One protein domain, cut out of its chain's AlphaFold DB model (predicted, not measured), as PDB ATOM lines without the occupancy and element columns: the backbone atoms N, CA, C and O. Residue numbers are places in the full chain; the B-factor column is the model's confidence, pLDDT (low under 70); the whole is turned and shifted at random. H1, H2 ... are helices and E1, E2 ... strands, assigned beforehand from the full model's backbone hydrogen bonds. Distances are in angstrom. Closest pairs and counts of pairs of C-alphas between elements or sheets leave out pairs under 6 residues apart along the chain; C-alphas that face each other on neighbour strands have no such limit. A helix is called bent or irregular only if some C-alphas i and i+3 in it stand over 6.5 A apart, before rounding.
ATOM      1  N   PHE A 501     -23.991 -20.453  18.012       89.62
ATOM      2  CA  PHE A 501     -22.872 -19.608  17.578       89.62
ATOM      3  C   PHE A 501     -22.494 -19.848  16.117       89.62
ATOM      4  O   PHE A 501     -22.298 -18.890  15.368       89.62
ATOM      5  N   ARG A 502     -22.489 -21.114  15.696       87.06
ATOM      6  CA  ARG A 502     -22.204 -21.498  14.314       87.06
ATOM      7  C   ARG A 502     -23.229 -20.933  13.325       87.06
ATOM      8  O   ARG A 502     -22.868 -20.576  12.211       87.06
ATOM      9  N   ALA A 503     -24.502 -20.864  13.714       84.44
ATOM     10  CA  ALA A 503     -25.575 -20.375  12.851       84.44
ATOM     11  C   ALA A 503     -25.738 -18.845  12.879       84.44
ATOM     12  O   ALA A 503     -26.143 -18.255  11.879       84.44
ATOM     13  N   ALA A 504     -25.477 -18.206  14.022       73.44
ATOM     14  CA  ALA A 504     -25.894 -16.831  14.286       73.44
ATOM     15  C   ALA A 504     -24.757 -15.800  14.250       73.44
ATOM     16  O   ALA A 504     -25.037 -14.605  14.142       73.44
ATOM     17  N   THR A 505     -23.489 -16.212  14.369       67.69
ATOM     18  CA  THR A 505     -22.385 -15.269  14.596       67.69
ATOM     19  C   THR A 505     -21.123 -15.629  13.816       67.69
ATOM     20  O   THR A 505     -20.467 -16.621  14.113       67.69
ATOM     21  N   ASN A 506     -20.709 -14.767  12.885       67.06
ATOM     22  CA  ASN A 506     -19.381 -14.873  12.274       67.06
ATOM     23  C   ASN A 506     -18.332 -14.277  13.228       67.06
ATOM     24  O   ASN A 506     -18.488 -13.143  13.679       67.06
ATOM     25  N   ASN A 507     -17.253 -15.015  13.511       73.25
ATOM     26  CA  ASN A 507     -16.101 -14.557  14.307       73.25
ATOM     27  C   ASN A 507     -16.407 -14.135  15.757       73.25
ATOM     28  O   ASN A 507     -15.745 -13.244  16.299       73.25
ATOM     29  N   ALA A 508     -17.383 -14.772  16.413       86.81
ATOM     30  CA  ALA A 508     -17.630 -14.526  17.830       86.81
ATOM     31  C   ALA A 508     -16.405 -14.871  18.696       86.81
ATOM     32  O   ALA A 508     -15.702 -15.857  18.460       86.81
ATOM     33  N   VAL A 509     -16.186 -14.051  19.725       93.56
ATOM     34  CA  VAL A 509     -15.247 -14.326  20.815       93.56
ATOM     35  C   VAL A 509     -16.083 -14.518  22.071       93.56
ATOM     36  O   VAL A 509     -16.833 -13.626  22.466       93.56
ATOM     37  N   ILE A 510     -15.982 -15.693  22.676       95.31
ATOM     38  CA  ILE A 510     -16.848 -16.109  23.773       95.31
ATOM     39  C   ILE A 510     -16.067 -16.053  25.084       95.31
ATOM     40  O   ILE A 510     -15.037 -16.712  25.249       95.31
ATOM     41  N   LEU A 511     -16.586 -15.296  26.044       96.31
ATOM     42  CA  LEU A 511     -16.163 -15.358  27.434       96.31
ATOM     43  C   LEU A 511     -16.976 -16.456  28.139       96.31
ATOM     44  O   LEU A 511     -18.196 -16.366  28.220       96.31
ATOM     45  N   ALA A 512     -16.316 -17.508  28.622       94.88
ATOM     46  CA  ALA A 512     -16.974 -18.653  29.252       94.88
ATOM     47  C   ALA A 512     -16.161 -19.172  30.451       94.88
ATOM     48  O   ALA A 512     -14.937 -19.003  30.472       94.88
ATOM     49  N   PRO A 513     -16.802 -19.832  31.434       93.12
ATOM     50  CA  PRO A 513     -16.097 -20.528  32.499       93.12
ATOM     51  C   PRO A 513     -15.107 -21.563  31.953       93.12
ATOM     52  O   PRO A 513     -15.378 -22.238  30.957       93.12
ATOM     53  N   SER A 514     -13.993 -21.759  32.663       90.50
ATOM     54  CA  SER A 514     -13.026 -22.817  32.345       90.50
ATOM     55  C   SER A 514     -13.698 -24.198  32.286       90.50
ATOM     56  O   SER A 514     -14.573 -24.499  33.105       90.50
ATOM     57  N   GLY A 515     -13.261 -25.058  31.368       89.12
ATOM     58  CA  GLY A 515     -13.831 -26.390  31.147       89.12
ATOM     59  C   GLY A 515     -14.858 -26.449  30.012       89.12
ATOM     60  O   GLY A 515     -15.539 -27.462  29.873       89.12
ATOM     61  N   MET A 516     -14.964 -25.399  29.191       91.38
ATOM     62  CA  MET A 516     -15.885 -25.301  28.049       91.38
ATOM     63  C   MET A 516     -15.165 -25.251  26.692       91.38
ATOM     64  O   MET A 516     -15.742 -24.834  25.691       91.38
ATOM     65  N   ALA A 517     -13.919 -25.728  26.618       91.38
ATOM     66  CA  ALA A 517     -13.105 -25.756  25.397       91.38
ATOM     67  C   ALA A 517     -13.802 -26.324  24.137       91.38
ATOM     68  O   ALA A 517     -13.414 -25.981  23.020       91.38
ATOM     69  N   ASN A 518     -14.821 -27.176  24.286       91.88
ATOM     70  CA  ASN A 518     -15.580 -27.736  23.164       91.88
ATOM     71  C   ASN A 518     -16.486 -26.720  22.447       91.88
ATOM     72  O   ASN A 518     -16.886 -26.988  21.315       91.88
ATOM     73  N   LEU A 519     -16.736 -25.540  23.027       91.69
ATOM     74  CA  LEU A 519     -17.400 -24.435  22.325       91.69
ATOM     75  C   LEU A 519     -16.644 -24.022  21.053       91.69
ATOM     76  O   LEU A 519     -17.284 -23.677  20.065       91.69
ATOM     77  N   ARG A 520     -15.309 -24.165  21.020       91.69
ATOM     78  CA  ARG A 520     -14.516 -23.953  19.795       91.69
ATOM     79  C   ARG A 520     -14.911 -24.892  18.661       91.69
ATOM     80  O   ARG A 520     -14.816 -24.528  17.502       91.69
ATOM     81  N   ILE A 521     -15.322 -26.114  18.989       91.38
ATOM     82  CA  ILE A 521     -15.663 -27.132  17.992       91.38
ATOM     83  C   ILE A 521     -17.086 -26.898  17.517       91.38
ATOM     84  O   ILE A 521     -17.318 -26.711  16.329       91.38
ATOM     85  N   PHE A 522     -18.044 -26.906  18.441       90.31
ATOM     86  CA  PHE A 522     -19.457 -26.858  18.081       90.31
ATOM     87  C   PHE A 522     -19.880 -25.465  17.609       90.31
ATOM     88  O   PHE A 522     -20.670 -25.366  16.678       90.31
ATOM     89  N   GLY A 523     -19.297 -24.409  18.181       89.75
ATOM     90  CA  GLY A 523     -19.543 -23.022  17.786       89.75
ATOM     91  C   GLY A 523     -18.667 -22.490  16.664       89.75
ATOM     92  O   GLY A 523     -18.993 -21.438  16.135       89.75
ATOM     93  N   GLU A 524     -17.568 -23.177  16.324       90.62
ATOM     94  CA  GLU A 524     -16.543 -22.664  15.392       90.62
ATOM     95  C   GLU A 524     -16.100 -21.226  15.738       90.62
ATOM     96  O   GLU A 524     -15.752 -20.419  14.882       90.62
ATOM     97  N   ALA A 525     -16.113 -20.913  17.037       90.56
ATOM     98  CA  ALA A 525     -15.925 -19.578  17.583       90.56
ATOM     99  C   ALA A 525     -14.757 -19.552  18.572       90.56
ATOM    100  O   ALA A 525     -14.504 -20.519  19.300       90.56
ATOM    101  N   ALA A 526     -14.048 -18.426  18.615       93.44
ATOM    102  CA  ALA A 526     -12.959 -18.225  19.558       93.44
ATOM    103  C   ALA A 526     -13.502 -18.188  20.988       93.44
ATOM    104  O   ALA A 526     -14.585 -17.658  21.235       93.44
ATOM    105  N   ILE A 527     -12.728 -18.694  21.946       94.81
ATOM    106  CA  ILE A 527     -13.026 -18.486  23.367       94.81
ATOM    107  C   ILE A 527     -11.860 -17.763  24.034       94.81
ATOM    108  O   ILE A 527     -10.705 -17.915  23.634       94.81
ATOM    109  N   VAL A 528     -12.158 -16.969  25.061       95.38
ATOM    110  CA  VAL A 528     -11.153 -16.146  25.753       95.38
ATOM    111  C   VAL A 528     -10.036 -17.005  26.341       95.38
ATOM    112  O   VAL A 528      -8.866 -16.629  26.287       95.38
ATOM    113  N   GLY A 529     -10.357 -18.176  26.869       94.56
ATOM    114  CA  GLY A 529      -9.358 -19.135  27.299       94.56
ATOM    115  C   GLY A 529      -9.999 -20.333  27.966       94.56
ATOM    116  O   GLY A 529     -11.127 -20.272  28.443       94.56
ATOM    117  N   ASP A 530      -9.257 -21.427  28.014       94.56
ATOM    118  CA  ASP A 530      -9.650 -22.617  28.751       94.56
ATOM    119  C   ASP A 530      -8.443 -23.242  29.446       94.56
ATOM    120  O   ASP A 530      -7.298 -23.131  28.991       94.56
ATOM    121  N   TRP A 531      -8.691 -23.975  30.532       92.56
ATOM    122  CA  TRP A 531      -7.644 -24.754  31.185       92.56
ATOM    123  C   TRP A 531      -6.944 -25.683  30.189       92.56
ATOM    124  O   TRP A 531      -5.725 -25.860  30.238       92.56
ATOM    125  N   ARG A 532      -7.693 -26.239  29.229       91.81
ATOM    126  CA  ARG A 532      -7.174 -27.150  28.213       91.81
ATOM    127  C   ARG A 532      -6.097 -26.514  27.333       91.81
ATOM    128  O   ARG A 532      -5.172 -27.237  26.957       91.81
ATOM    129  N   ASP A 533      -6.144 -25.201  27.108       94.75
ATOM    130  CA  ASP A 533      -5.197 -24.448  26.269       94.75
ATOM    131  C   ASP A 533      -3.758 -24.579  26.756       94.75
ATOM    132  O   ASP A 533      -2.825 -24.568  25.956       94.75
ATOM    133  N   GLY A 534      -3.570 -24.813  28.055       93.06
ATOM    134  CA  GLY A 534      -2.250 -24.997  28.632       93.06
ATOM    135  C   GLY A 534      -1.501 -26.235  28.108       93.06
ATOM    136  O   GLY A 534      -0.290 -26.334  28.277       93.06
ATOM    137  N   THR A 535      -2.157 -27.159  27.389       91.38
ATOM    138  CA  THR A 535      -1.440 -28.202  26.623       91.38
ATOM    139  C   THR A 535      -0.494 -27.585  25.583       91.38
ATOM    140  O   THR A 535       0.512 -28.192  25.223       91.38
ATOM    141  N   GLN A 536      -0.776 -26.374  25.091       93.69
ATOM    142  CA  GLN A 536       0.048 -25.727  24.071       93.69
ATOM    143  C   GLN A 536       1.398 -25.218  24.582       93.69
ATOM    144  O   GLN A 536       2.270 -24.897  23.773       93.69
ATOM    145  N   LEU A 537       1.639 -25.252  25.899       93.56
ATOM    146  CA  LEU A 537       2.949 -24.947  26.472       93.56
ATOM    147  C   LEU A 537       4.048 -25.877  25.922       93.56
ATOM    148  O   LEU A 537       5.202 -25.465  25.831       93.56
ATOM    149  N   TYR A 538       3.718 -27.098  25.476       91.31
ATOM    150  CA  TYR A 538       4.675 -27.986  24.794       91.31
ATOM    151  C   TYR A 538       5.260 -27.393  23.498       91.31
ATOM    152  O   TYR A 538       6.358 -27.788  23.087       91.31
ATOM    153  N   PHE A 539       4.541 -26.478  22.850       90.38
ATOM    154  CA  PHE A 539       4.865 -25.951  21.522       90.38
ATOM    155  C   PHE A 539       5.273 -24.477  21.572       90.38
ATOM    156  O   PHE A 539       6.210 -24.086  20.880       90.38
ATOM    157  N   ALA A 540       4.643 -23.683  22.440       92.88
ATOM    158  CA  ALA A 540       4.946 -22.268  22.620       92.88
ATOM    159  C   ALA A 540       5.230 -21.956  24.096       92.88
ATOM    160  O   ALA A 540       4.314 -21.772  24.895       92.88
ATOM    161  N   ALA A 541       6.510 -21.867  24.464       92.69
ATOM    162  CA  ALA A 541       6.915 -21.487  25.816       92.69
ATOM    163  C   ALA A 541       6.435 -20.080  26.225       92.69
ATOM    164  O   ALA A 541       5.925 -19.953  27.339       92.69
ATOM    165  N   PRO A 542       6.498 -19.044  25.355       92.38
ATOM    166  CA  PRO A 542       6.017 -17.703  25.708       92.38
ATOM    167  C   PRO A 542       4.525 -17.657  26.069       92.38
ATOM    168  O   PRO A 542       4.118 -16.853  26.905       92.38
ATOM    169  N   PHE A 543       3.718 -18.570  25.514       95.19
ATOM    170  CA  PHE A 543       2.285 -18.667  25.803       95.19
ATOM    171  C   PHE A 543       1.992 -19.049  27.264       95.19
ATOM    172  O   PHE A 543       0.890 -18.816  27.749       95.19
ATOM    173  N   ALA A 544       2.968 -19.591  28.002       93.38
ATOM    174  CA  ALA A 544       2.804 -19.962  29.406       93.38
ATOM    175  C   ALA A 544       2.349 -18.781  30.284       93.38
ATOM    176  O   ALA A 544       1.469 -18.945  31.130       93.38
ATOM    177  N   GLY A 545       2.907 -17.586  30.048       92.50
ATOM    178  CA  GLY A 545       2.515 -16.361  30.748       92.50
ATOM    179  C   GLY A 545       1.106 -15.900  30.370       92.50
ATOM    180  O   GLY A 545       0.288 -15.653  31.258       92.50
ATOM    181  N   THR A 546       0.801 -15.860  29.067       94.69
ATOM    182  CA  THR A 546      -0.536 -15.522  28.546       94.69
ATOM    183  C   THR A 546      -1.602 -16.451  29.124       94.69
ATOM    184  O   THR A 546      -2.631 -15.991  29.621       94.69
ATOM    185  N   TRP A 547      -1.343 -17.760  29.095       95.31
ATOM    186  CA  TRP A 547      -2.251 -18.776  29.607       95.31
ATOM    187  C   TRP A 547      -2.499 -18.600  31.106       95.31
ATOM    188  O   TRP A 547      -3.654 -18.511  31.513       95.31
ATOM    189  N   LEU A 548      -1.444 -18.474  31.921       93.44
ATOM    190  CA  LEU A 548      -1.594 -18.299  33.367       93.44
ATOM    191  C   LEU A 548      -2.370 -17.019  33.717       93.44
ATOM    192  O   LEU A 548      -3.252 -17.067  34.571       93.44
ATOM    193  N   SER A 549      -2.076 -15.895  33.051       93.69
ATOM    194  CA  SER A 549      -2.796 -14.630  33.272       93.69
ATOM    195  C   SER A 549      -4.287 -14.787  32.992       93.69
ATOM    196  O   SER A 549      -5.112 -14.417  33.820       93.69
ATOM    197  N   ARG A 550      -4.639 -15.398  31.854       94.75
ATOM    198  CA  ARG A 550      -6.040 -15.638  31.488       94.75
ATOM    199  C   ARG A 550      -6.722 -16.596  32.460       94.75
ATOM    200  O   ARG A 550      -7.856 -16.342  32.838       94.75
ATOM    201  N   MET A 551      -6.048 -17.660  32.905       94.19
ATOM    202  CA  MET A 551      -6.630 -18.593  33.880       94.19
ATOM    203  C   MET A 551      -6.886 -17.923  35.232       94.19
ATOM    204  O   MET A 551      -7.937 -18.153  35.811       94.19
ATOM    205  N   ASN A 552      -5.987 -17.058  35.707       92.56
ATOM    206  CA  ASN A 552      -6.206 -16.299  36.946       92.56
ATOM    207  C   ASN A 552      -7.390 -15.325  36.851       92.56
ATOM    208  O   ASN A 552      -8.025 -15.039  37.859       92.56
ATOM    209  N   GLU A 553      -7.679 -14.801  35.661       93.25
ATOM    210  CA  GLU A 553      -8.799 -13.879  35.443       93.25
ATOM    211  C   GLU A 553     -10.130 -14.603  35.222       93.25
ATOM    212  O   GLU A 553     -11.165 -14.133  35.687       93.25
ATOM    213  N   LEU A 554     -10.107 -15.758  34.551       92.94
ATOM    214  CA  LEU A 554     -11.276 -16.632  34.416       92.94
ATOM    215  C   LEU A 554     -11.599 -17.379  35.718       92.94
ATOM    216  O   LEU A 554     -12.735 -17.814  35.905       92.94
ATOM    217  N   GLU A 555     -10.606 -17.533  36.597       92.88
ATOM    218  CA  GLU A 555     -10.731 -18.165  37.908       92.88
ATOM    219  C   GLU A 555     -10.047 -17.340  39.012       92.88
ATOM    220  O   GLU A 555      -8.966 -17.708  39.497       92.88
ATOM    221  N   PRO A 556     -10.654 -16.223  39.450       89.44
ATOM    222  CA  PRO A 556     -10.075 -15.373  40.484       89.44
ATOM    223  C   PRO A 556      -9.824 -16.137  41.787       89.44
ATOM    224  O   PRO A 556     -10.704 -16.818  42.312       89.44
ATOM    225  N   GLY A 557      -8.606 -16.033  42.319       86.75
ATOM    226  CA  GLY A 557      -8.172 -16.792  43.499       86.75
ATOM    227  C   GLY A 557      -7.524 -18.147  43.187       86.75
ATOM    228  O   GLY A 557      -7.208 -18.892  44.119       86.75
ATOM    229  N   LEU A 558      -7.284 -18.476  41.910       89.56
ATOM    230  CA  LEU A 558      -6.472 -19.635  41.541       89.56
ATOM    231  C   LEU A 558      -5.095 -19.546  42.212       89.56
ATOM    232  O   LEU A 558      -4.349 -18.583  42.039       89.56
ATOM    233  N   THR A 559      -4.770 -20.566  43.004       87.69
ATOM    234  CA  THR A 559      -3.583 -20.568  43.860       87.69
ATOM    235  C   THR A 559      -2.647 -21.697  43.452       87.69
ATOM    236  O   THR A 559      -3.024 -22.873  43.433       87.69
ATOM    237  N   LEU A 560      -1.401 -21.339  43.146       87.19
ATOM    238  CA  LEU A 560      -0.300 -22.271  42.907       87.19
ATOM    239  C   LEU A 560       0.644 -22.272  44.115       87.19
ATOM    240  O   LEU A 560       0.688 -21.300  44.862       87.19
ATOM    241  N   SER A 561       1.414 -23.345  44.295       85.69
ATOM    242  CA  SER A 561       2.514 -23.371  45.269       85.69
ATOM    243  C   SER A 561       3.553 -22.283  44.987       85.69
ATOM    244  O   SER A 561       3.655 -21.806  43.858       85.69
ATOM    245  N   ASP A 562       4.361 -21.922  45.990       78.12
ATOM    246  CA  ASP A 562       5.392 -20.874  45.862       78.12
ATOM    247  C   ASP A 562       6.378 -21.154  44.717       78.12
ATOM    248  O   ASP A 562       6.795 -20.252  43.989       78.12
ATOM    249  N   ASP A 563       6.701 -22.430  44.496       74.69
ATOM    250  CA  ASP A 563       7.538 -22.896  43.385       74.69
ATOM    251  C   ASP A 563       6.777 -23.054  42.051       74.69
ATOM    252  O   ASP A 563       7.365 -23.438  41.036       74.69
ATOM    253  N   ARG A 564       5.467 -22.777  42.052       78.31
ATOM    254  CA  ARG A 564       4.500 -22.910  40.951       78.31
ATOM    255  C   ARG A 564       4.444 -24.301  40.326       78.31
ATOM    256  O   ARG A 564       4.059 -24.433  39.168       78.31
ATOM    257  N   ARG A 565       4.825 -25.348  41.066       77.06
ATOM    258  CA  ARG A 565       4.837 -26.740  40.579       77.06
ATOM    259  C   ARG A 565       3.566 -27.514  40.899       77.06
ATOM    260  O   ARG A 565       3.378 -28.599  40.350       77.06
ATOM    261  N   LYS A 566       2.719 -27.002  41.793       82.75
ATOM    262  CA  LYS A 566       1.471 -27.645  42.211       82.75
ATOM    263  C   LYS A 566       0.322 -26.649  42.192       82.75
ATOM    264  O   LYS A 566       0.473 -25.511  42.625       82.75
ATOM    265  N   LEU A 567      -0.832 -27.110  41.723       85.31
ATOM    266  CA  LEU A 567      -2.099 -26.423  41.940       85.31
ATOM    267  C   LEU A 567      -2.531 -26.675  43.388       85.31
ATOM    268  O   LEU A 567      -2.709 -27.831  43.768       85.31
ATOM    269  N   ILE A 568      -2.666 -25.614  44.185       86.75
ATOM    270  CA  ILE A 568      -3.160 -25.702  45.566       86.75
ATOM    271  C   ILE A 568      -4.687 -25.663  45.563       86.75
ATOM    272  O   ILE A 568      -5.326 -26.524  46.162       86.75
ATOM    273  N   ALA A 569      -5.266 -24.686  44.865       86.00
ATOM    274  CA  ALA A 569      -6.708 -24.516  44.759       86.00
ATOM    275  C   ALA A 569      -7.080 -23.871  43.420       86.00
ATOM    276  O   ALA A 569      -6.359 -23.013  42.905       86.00
ATOM    277  N   ARG A 570      -8.222 -24.287  42.864       86.88
ATOM    278  CA  ARG A 570      -8.888 -23.566  41.770       86.88
ATOM    279  C   ARG A 570      -9.473 -22.263  42.314       86.88
ATOM    280  O   ARG A 570      -9.807 -22.197  43.497       86.88
ATOM    281  N   GLY A 571      -9.581 -21.252  41.460       86.00
ATOM    282  CA  GLY A 571     -10.242 -20.001  41.819       86.00
ATOM    283  C   GLY A 571     -11.763 -20.116  41.785       86.00
ATOM    284  O   GLY A 571     -12.324 -21.164  41.454       86.00
ATOM    285  N   ALA A 572     -12.437 -19.021  42.120       85.94
ATOM    286  CA  ALA A 572     -13.875 -18.896  41.948       85.94
ATOM    287  C   ALA A 572     -14.230 -18.993  40.456       85.94
ATOM    288  O   ALA A 572     -13.522 -18.450  39.615       85.94
ATOM    289  N   SER A 573     -15.316 -19.693  40.112       88.25
ATOM    290  CA  SER A 573     -15.775 -19.761  38.716       88.25
ATOM    291  C   SER A 573     -16.081 -18.359  38.194       88.25
ATOM    292  O   SER A 573     -16.620 -17.538  38.937       88.25
ATOM    293  N   LEU A 574     -15.860 -18.123  36.901       88.75
ATOM    294  CA  LEU A 574     -16.350 -16.940  36.189       88.75
ATOM    295  C   LEU A 574     -17.843 -16.659  36.473       88.75
ATOM    296  O   LEU A 574     -18.261 -15.510  36.550       88.75
ATOM    297  N   ASP A 575     -18.637 -17.708  36.717       90.31
ATOM    298  CA  ASP A 575     -20.054 -17.614  37.094       90.31
ATOM    299  C   ASP A 575     -20.308 -16.833  38.401       90.31
ATOM    300  O   ASP A 575     -21.423 -16.377  38.637       90.31
ATOM    301  N   THR A 576     -19.299 -16.664  39.255       89.00
ATOM    302  CA  THR A 576     -19.405 -15.927  40.527       89.00
ATOM    303  C   THR A 576     -19.190 -14.422  40.385       89.00
ATOM    304  O   THR A 576     -19.461 -13.687  41.334       89.00
ATOM    305  N   LEU A 577     -18.712 -13.965  39.225       87.44
ATOM    306  CA  LEU A 577     -18.499 -12.550  38.958       87.44
ATOM    307  C   LEU A 577     -19.827 -11.823  38.735       87.44
ATOM    308  O   LEU A 577     -20.782 -12.382  38.176       87.44
ATOM    309  N   ASP A 578     -19.872 -10.569  39.181       90.44
ATOM    310  CA  ASP A 578     -20.960  -9.654  38.858       90.44
ATOM    311  C   ASP A 578     -20.888  -9.193  37.393       90.44
ATOM    312  O   ASP A 578     -19.923  -9.446  36.666       90.44
ATOM    313  N   ASP A 579     -21.964  -8.556  36.936       90.75
ATOM    314  CA  ASP A 579     -22.116  -8.198  35.528       90.75
ATOM    315  C   ASP A 579     -21.126  -7.103  35.095       90.75
ATOM    316  O   ASP A 579     -20.700  -7.092  33.941       90.75
ATOM    317  N   GLU A 580     -20.691  -6.231  36.013       88.12
ATOM    318  CA  GLU A 580     -19.673  -5.210  35.739       88.12
ATOM    319  C   GLU A 580     -18.304  -5.854  35.486       88.12
ATOM    320  O   GLU A 580     -17.663  -5.571  34.470       88.12
ATOM    321  N   ALA A 581     -17.880  -6.785  36.345       90.75
ATOM    322  CA  ALA A 581     -16.638  -7.524  36.162       90.75
ATOM    323  C   ALA A 581     -16.664  -8.389  34.890       90.75
ATOM    324  O   ALA A 581     -15.660  -8.467  34.173       90.75
ATOM    325  N   LEU A 582     -17.807  -9.007  34.566       93.94
ATOM    326  CA  LEU A 582     -17.976  -9.767  33.324       93.94
ATOM    327  C   LEU A 582     -17.870  -8.880  32.081       93.94
ATOM    328  O   LEU A 582     -17.176  -9.255  31.137       93.94
ATOM    329  N   LEU A 583     -18.508  -7.707  32.079       94.62
ATOM    330  CA  LEU A 583     -18.411  -6.749  30.977       94.62
ATOM    331  C   LEU A 583     -16.994  -6.184  30.840       94.62
ATOM    332  O   LEU A 583     -16.499  -6.067  29.721       94.62
ATOM    333  N   ALA A 584     -16.303  -5.911  31.949       93.69
ATOM    334  CA  ALA A 584     -14.912  -5.462  31.929       93.69
ATOM    335  C   ALA A 584     -13.976  -6.524  31.324       93.69
ATOM    336  O   ALA A 584     -13.125  -6.208  30.489       93.69
ATOM    337  N   LEU A 585     -14.151  -7.798  31.693       95.50
ATOM    338  CA  LEU A 585     -13.410  -8.911  31.091       95.50
ATOM    339  C   LEU A 585     -13.767  -9.095  29.614       95.50
ATOM    340  O   LEU A 585     -12.874  -9.294  28.788       95.50
ATOM    341  N   ALA A 586     -15.052  -9.002  29.267       95.69
ATOM    342  CA  ALA A 586     -15.501  -9.110  27.889       95.69
ATOM    343  C   ALA A 586     -14.891  -7.998  27.025       95.69
ATOM    344  O   ALA A 586     -14.299  -8.287  25.987       95.69
ATOM    345  N   GLN A 587     -14.909  -6.753  27.499       95.38
ATOM    346  CA  GLN A 587     -14.277  -5.620  26.832       95.38
ATOM    347  C   GLN A 587     -12.763  -5.816  26.686       95.38
ATOM    348  O   GLN A 587     -12.224  -5.641  25.594       95.38
ATOM    349  N   LYS A 588     -12.074  -6.225  27.760       95.44
ATOM    350  CA  LYS A 588     -10.621  -6.458  27.759       95.44
ATOM    351  C   LYS A 588     -10.191  -7.454  26.682       95.44
ATOM    352  O   LYS A 588      -9.144  -7.273  26.062       95.44
ATOM    353  N   TYR A 589     -10.976  -8.510  26.479       94.50
ATOM    354  CA  TYR A 589     -10.655  -9.579  25.537       94.50
ATOM    355  C   TYR A 589     -11.384  -9.477  24.195       94.50
ATOM    356  O   TYR A 589     -11.201 -10.354  23.353       94.50
ATOM    357  N   GLY A 590     -12.182  -8.426  23.984       93.38
ATOM    358  CA  GLY A 590     -13.013  -8.277  22.790       93.38
ATOM    359  C   GLY A 590     -14.056  -9.389  22.642       93.38
ATOM    360  O   GLY A 590     -14.395  -9.756  21.519       93.38
ATOM    361  N   ALA A 591     -14.526  -9.962  23.755       94.81
ATOM    362  CA  ALA A 591     -15.590 -10.952  23.742       94.81
ATOM    363  C   ALA A 591     -16.901 -10.297  23.300       94.81
ATOM    364  O   ALA A 591     -17.287  -9.259  23.828       94.81
ATOM    365  N   THR A 592     -17.583 -10.911  22.339       93.50
ATOM    366  CA  THR A 592     -18.895 -10.461  21.855       93.50
ATOM    367  C   THR A 592     -20.037 -11.121  22.618       93.50
ATOM    368  O   THR A 592     -21.152 -10.605  22.617       93.50
ATOM    369  N   HIS A 593     -19.761 -12.250  23.273       94.62
ATOM    370  CA  HIS A 593     -20.744 -13.043  23.999       94.62
ATOM    371  C   HIS A 593     -20.172 -13.573  25.309       94.62
ATOM    372  O   HIS A 593     -18.972 -13.828  25.425       94.62
ATOM    373  N   ILE A 594     -21.058 -13.781  26.276       95.50
ATOM    374  CA  ILE A 594     -20.760 -14.351  27.584       95.50
ATOM    375  C   ILE A 594     -21.638 -15.590  27.761       95.50
ATOM    376  O   ILE A 594     -22.857 -15.515  27.648       95.50
ATOM    377  N   VAL A 595     -21.027 -16.736  28.045       94.62
ATOM    378  CA  VAL A 595     -21.743 -17.957  28.435       94.62
ATOM    379  C   VAL A 595     -21.633 -18.094  29.946       94.62
ATOM    380  O   VAL A 595     -20.530 -18.063  30.482       94.62
ATOM    381  N   SER A 596     -22.756 -18.258  30.640       92.31
ATOM    382  CA  SER A 596     -22.787 -18.423  32.097       92.31
ATOM    383  C   SER A 596     -23.778 -19.507  32.508       92.31
ATOM    384  O   SER A 596     -24.751 -19.778  31.814       92.31
ATOM    385  N   ARG A 597     -23.541 -20.131  33.662       91.62
ATOM    386  CA  ARG A 597     -24.500 -21.032  34.325       91.62
ATOM    387  C   ARG A 597     -25.513 -20.292  35.201       91.62
ATOM    388  O   ARG A 597     -26.372 -20.918  35.810       91.62
ATOM    389  N   VAL A 598     -25.383 -18.971  35.312       88.31
ATOM    390  CA  VAL A 598     -26.253 -18.122  36.130       88.31
ATOM    391  C   VAL A 598     -27.291 -17.465  35.233       88.31
ATOM    392  O   VAL A 598     -26.922 -16.733  34.318       88.31
ATOM    393  N   ALA A 599     -28.564 -17.729  35.523       86.12
ATOM    394  CA  ALA A 599     -29.713 -17.094  34.887       86.12
ATOM    395  C   ALA A 599     -29.935 -15.663  35.402       86.12
ATOM    396  O   ALA A 599     -29.517 -15.324  36.511       86.12
ATOM    397  N   GLY A 600     -30.694 -14.858  34.654       79.94
ATOM    398  CA  GLY A 600     -31.228 -13.585  35.152       79.94
ATOM    399  C   GLY A 600     -30.184 -12.494  35.405       79.94
ATOM    400  O   GLY A 600     -30.421 -11.612  36.230       79.94
ATOM    401  N   ARG A 601     -29.035 -12.548  34.721       86.06
ATOM    402  CA  ARG A 601     -28.057 -11.451  34.719       86.06
ATOM    403  C   ARG A 601     -28.647 -10.194  34.085       86.06
ATOM    404  O   ARG A 601     -29.471 -10.286  33.177       86.06
ATOM    405  N   ASN A 602     -28.169  -9.022  34.490       84.50
ATOM    406  CA  ASN A 602     -28.502  -7.732  33.881       84.50
ATOM    407  C   ASN A 602     -27.724  -7.493  32.567       84.50
ATOM    408  O   ASN A 602     -27.241  -6.400  32.264       84.50
ATOM    409  N   LEU A 603     -27.588  -8.553  31.777       86.06
ATOM    410  CA  LEU A 603     -26.950  -8.586  30.471       86.06
ATOM    411  C   LEU A 603     -28.010  -8.976  29.448       86.06
ATOM    412  O   LEU A 603     -28.994  -9.639  29.780       86.06
ATOM    413  N   ARG A 604     -27.834  -8.580  28.188       88.81
ATOM    414  CA  ARG A 604     -28.800  -8.932  27.144       88.81
ATOM    415  C   ARG A 604     -28.766 -10.442  26.885       88.81
ATOM    416  O   ARG A 604     -27.887 -10.927  26.176       88.81
ATOM    417  N   GLU A 605     -29.723 -11.181  27.444       89.62
ATOM    418  CA  GLU A 605     -29.838 -12.628  27.246       89.62
ATOM    419  C   GLU A 605     -30.294 -12.962  25.822       89.62
ATOM    420  O   GLU A 605     -31.191 -12.337  25.249       89.62
ATOM    421  N   ILE A 606     -29.663 -13.976  25.251       87.38
ATOM    422  CA  ILE A 606     -29.985 -14.561  23.961       87.38
ATOM    423  C   ILE A 606     -30.771 -15.835  24.264       87.38
ATOM    424  O   ILE A 606     -30.212 -16.846  24.683       87.38
ATOM    425  N   GLY A 607     -32.091 -15.760  24.085       80.19
ATOM    426  CA  GLY A 607     -33.024 -16.835  24.418       80.19
ATOM    427  C   GLY A 607     -32.890 -18.050  23.500       80.19
ATOM    428  O   GLY A 607     -33.635 -18.182  22.530       80.19
ATOM    429  N   ILE A 608     -31.955 -18.942  23.817       81.88
ATOM    430  CA  ILE A 608     -31.799 -20.250  23.174       81.88
ATOM    431  C   ILE A 608     -32.642 -21.262  23.960       81.88
ATOM    432  O   ILE A 608     -32.475 -21.423  25.168       81.88
ATOM    433  N   SER A 609     -33.573 -21.937  23.288       72.62
ATOM    434  CA  SER A 609     -34.437 -22.940  23.914       72.62
ATOM    435  C   SER A 609     -33.683 -24.240  24.227       72.62
ATOM    436  O   SER A 609     -32.739 -24.613  23.536       72.62
ATOM    437  N   GLY A 610     -34.119 -24.953  25.272       64.81
ATOM    438  CA  GLY A 610     -33.595 -26.286  25.605       64.81
ATOM    439  C   GLY A 610     -32.237 -26.307  26.318       64.81
ATOM    440  O   GLY A 610     -31.594 -27.353  26.357       64.81
ATOM    441  N   LEU A 611     -31.789 -25.181  26.882       74.56
ATOM    442  CA  LEU A 611     -30.563 -25.117  27.678       74.56
ATOM    443  C   LEU A 611     -30.852 -25.394  29.160       74.56
ATOM    444  O   LEU A 611     -31.273 -24.508  29.901       74.56
ATOM    445  N   GLU A 612     -30.604 -26.618  29.626       73.50
ATOM    446  CA  GLU A 612     -30.617 -26.903  31.066       73.50
ATOM    447  C   GLU A 612     -29.373 -26.298  31.737       73.50
ATOM    448  O   GLU A 612     -28.264 -26.822  31.629       73.50
ATOM    449  N   GLY A 613     -29.554 -25.169  32.431       81.00
ATOM    450  CA  GLY A 613     -28.530 -24.571  33.299       81.00
ATOM    451  C   GLY A 613     -27.384 -23.841  32.586       81.00
ATOM    452  O   GLY A 613     -26.369 -23.558  33.224       81.00
ATOM    453  N   LEU A 614     -27.516 -23.535  31.290       90.12
ATOM    454  CA  LEU A 614     -26.618 -22.636  30.555       90.12
ATOM    455  C   LEU A 614     -27.403 -21.474  29.952       90.12
ATOM    456  O   LEU A 614     -28.478 -21.657  29.396       90.12
ATOM    457  N   HIS A 615     -26.809 -20.290  30.016       92.38
ATOM    458  CA  HIS A 615     -27.361 -19.039  29.525       92.38
ATOM    459  C   HIS A 615     -26.322 -18.349  28.647       92.38
ATOM    460  O   HIS A 615     -25.124 -18.364  28.950       92.38
ATOM    461  N   VAL A 616     -26.783 -17.751  27.552       92.88
ATOM    462  CA  VAL A 616     -25.933 -17.014  26.618       92.88
ATOM    463  C   VAL A 616     -26.356 -15.558  26.641       92.88
ATOM    464  O   VAL A 616     -27.529 -15.246  26.470       92.88
ATOM    465  N   TYR A 617     -25.398 -14.669  26.837       93.50
ATOM    466  CA  TYR A 617     -25.591 -13.230  26.888       93.50
ATOM    467  C   TYR A 617     -24.760 -12.568  25.792       93.50
ATOM    468  O   TYR A 617     -23.650 -13.017  25.492       93.50
ATOM    469  N   ALA A 618     -25.260 -11.487  25.205       91.88
ATOM    470  CA  ALA A 618     -24.398 -10.573  24.469       91.88
ATOM    471  C   ALA A 618     -23.469  -9.852  25.463       91.88
ATOM    472  O   ALA A 618     -23.845  -9.620  26.615       91.88
ATOM    473  N   ALA A 619     -22.257  -9.495  25.036       90.12
ATOM    474  CA  ALA A 619     -21.283  -8.751  25.842       90.12
ATOM    475  C   ALA A 619     -21.637  -7.257  25.962       90.12
ATOM    476  O   ALA A 619     -20.809  -6.370  25.772       90.12
ATOM    477  N   GLU A 620     -22.900  -6.984  26.255       87.31
ATOM    478  CA  GLU A 620     -23.455  -5.663  26.476       87.31
ATOM    479  C   GLU A 620     -24.489  -5.750  27.596       87.31
ATOM    480  O   GLU A 620     -25.139  -6.783  27.808       87.31
ATOM    481  N   ALA A 621     -24.641  -4.646  28.323       76.25
ATOM    482  CA  ALA A 621     -25.737  -4.515  29.266       76.25
ATOM    483  C   ALA A 621     -27.066  -4.734  28.530       76.25
ATOM    484  O   ALA A 621     -27.218  -4.348  27.366       76.25
ATOM    485  N   ALA A 622     -28.039  -5.346  29.207       64.81
ATOM    486  CA  ALA A 622     -29.386  -5.398  28.662       64.81
ATOM    487  C   ALA A 622     -29.844  -3.966  28.357       64.81
ATOM    488  O   ALA A 622     -29.768  -3.090  29.223       64.81
TER     489      ALA A 622
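AT A GLANCE: This is residues 501 to 622 of the 1057 residues of an uncharacterized protein of Phycisphaerae bacterium (UniProt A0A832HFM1). A small, strongly twisted sheet of four strands with one helix, H5, over one face makes one end of an elongated domain, and the helical hairpin of H3 and H4 lies toward the other end. The long loop of residues 555 to 566 runs out to that other end too and folds back into the short strand E2, while the two very short helices H1 and H2 lie near each other by the sheet. The printed part has 122 residues with five named helices and five named strands, in the order H1, E1, H2, H3, H4, E2, H5, E3, E4, E5; the sheet's order is E1, E3, E5, E4, and it is mixed. The class is mixed, helices and strands, with 60 of the 122 residues, under half, in named elements. The whole is compact, with a radius of gyration of the C-alphas of 14.8 A, and its C-alphas span 45 by 28 by 26 A.

IN THESE COORDINATES: H1 is residues 501 to 504, 5.3 A from first to last C-alpha, and begins at C-alpha 501, (-22.872, -19.608, 17.578). E1, residues 509 to 511, is 6.8 A long, and H2, residues 519 to 522, is 5.3 A long. H3, residues 531 to 538, measures 14.2 A; it is neither bent nor irregular, but only just: C-alphas 535 and 538 are 6.4 A apart. H4, residues 543 to 554, is the longest helix at 16.2 A and ends at C-alpha 554, (-11.276, -16.632, 34.416). E2, residues 567 to 569, is 5.7 A long, and H5, residues 579 to 589, is 15.3 A long. E3, residues 593 to 596, measures 9.9 A and E4, residues 603 to 606, 9.3 A. E5, residues 615 to 621, is the longest strand at 14.6 A and ends at C-alpha 621, (-25.737, -4.515, 29.266).

HOW THE PARTS SIT: E1 and E4 are the edge strands of the sheet. E1 and E3 are parallel, at 29 degrees, with N 511 and O 593 at 2.9 A. E3 and E5 are antiparallel, at 133 degrees, with N 594 and O 617 at 2.8 A. E4 and E5 form a hairpin, antiparallel at 135 degrees, with N 606 and O 616 at 2.8 A. Residues 509 to 510 of E1 also pair, parallel, with residues 526 to 527. The sheet and H5 make two layers, a helix on one face of a sheet, with H5 at a height over the sheet of 8.3 A. H5 only just lies over E3, with 3 of its 11 C-alphas falling on that strand, and runs slantwise to the strands, at 47 degrees to E3 on the local plane. Its closest C-alphas to E5 are those of Ala 586 and Ala 619, 6.1 A apart. H1 and H2 are close but not clearly touching, the closest C-alphas being those of Arg 502 and Phe 522 at 7.1 A; both are only just not on the sheet, each with 4 pairs of C-alphas within 10 A of it. H4 and H5 are near each other, with 5 pairs of C-alphas within 10 A. H3 and H4 touch as a helical hairpin, at a shallow tilt of 11 degrees, opposite ways, with C-alphas 537 and 544 closest at 5.8 A. E2 pairs with no named strand, but its residues 567 to 569 pair, antiparallel, with residues 559 to 560. In H4 and H5 every O i to N i+4 pair is within hydrogen-bond range; in H3 0 of 4 are, beside 5 of 5 O i to N i+3 pairs, and H1 and H2 are too short for an O i to N i+4 pair.

THE WHOLE: The two C-alphas farthest apart are those of Asp 563 and Ser 609, 46.3 A. The printed part has no cut. The link from H4 to E2, 12 residues, is long. The mean pLDDT of the printed part is 88.7, and residues 505 to 506, 610 and 622 are under 70.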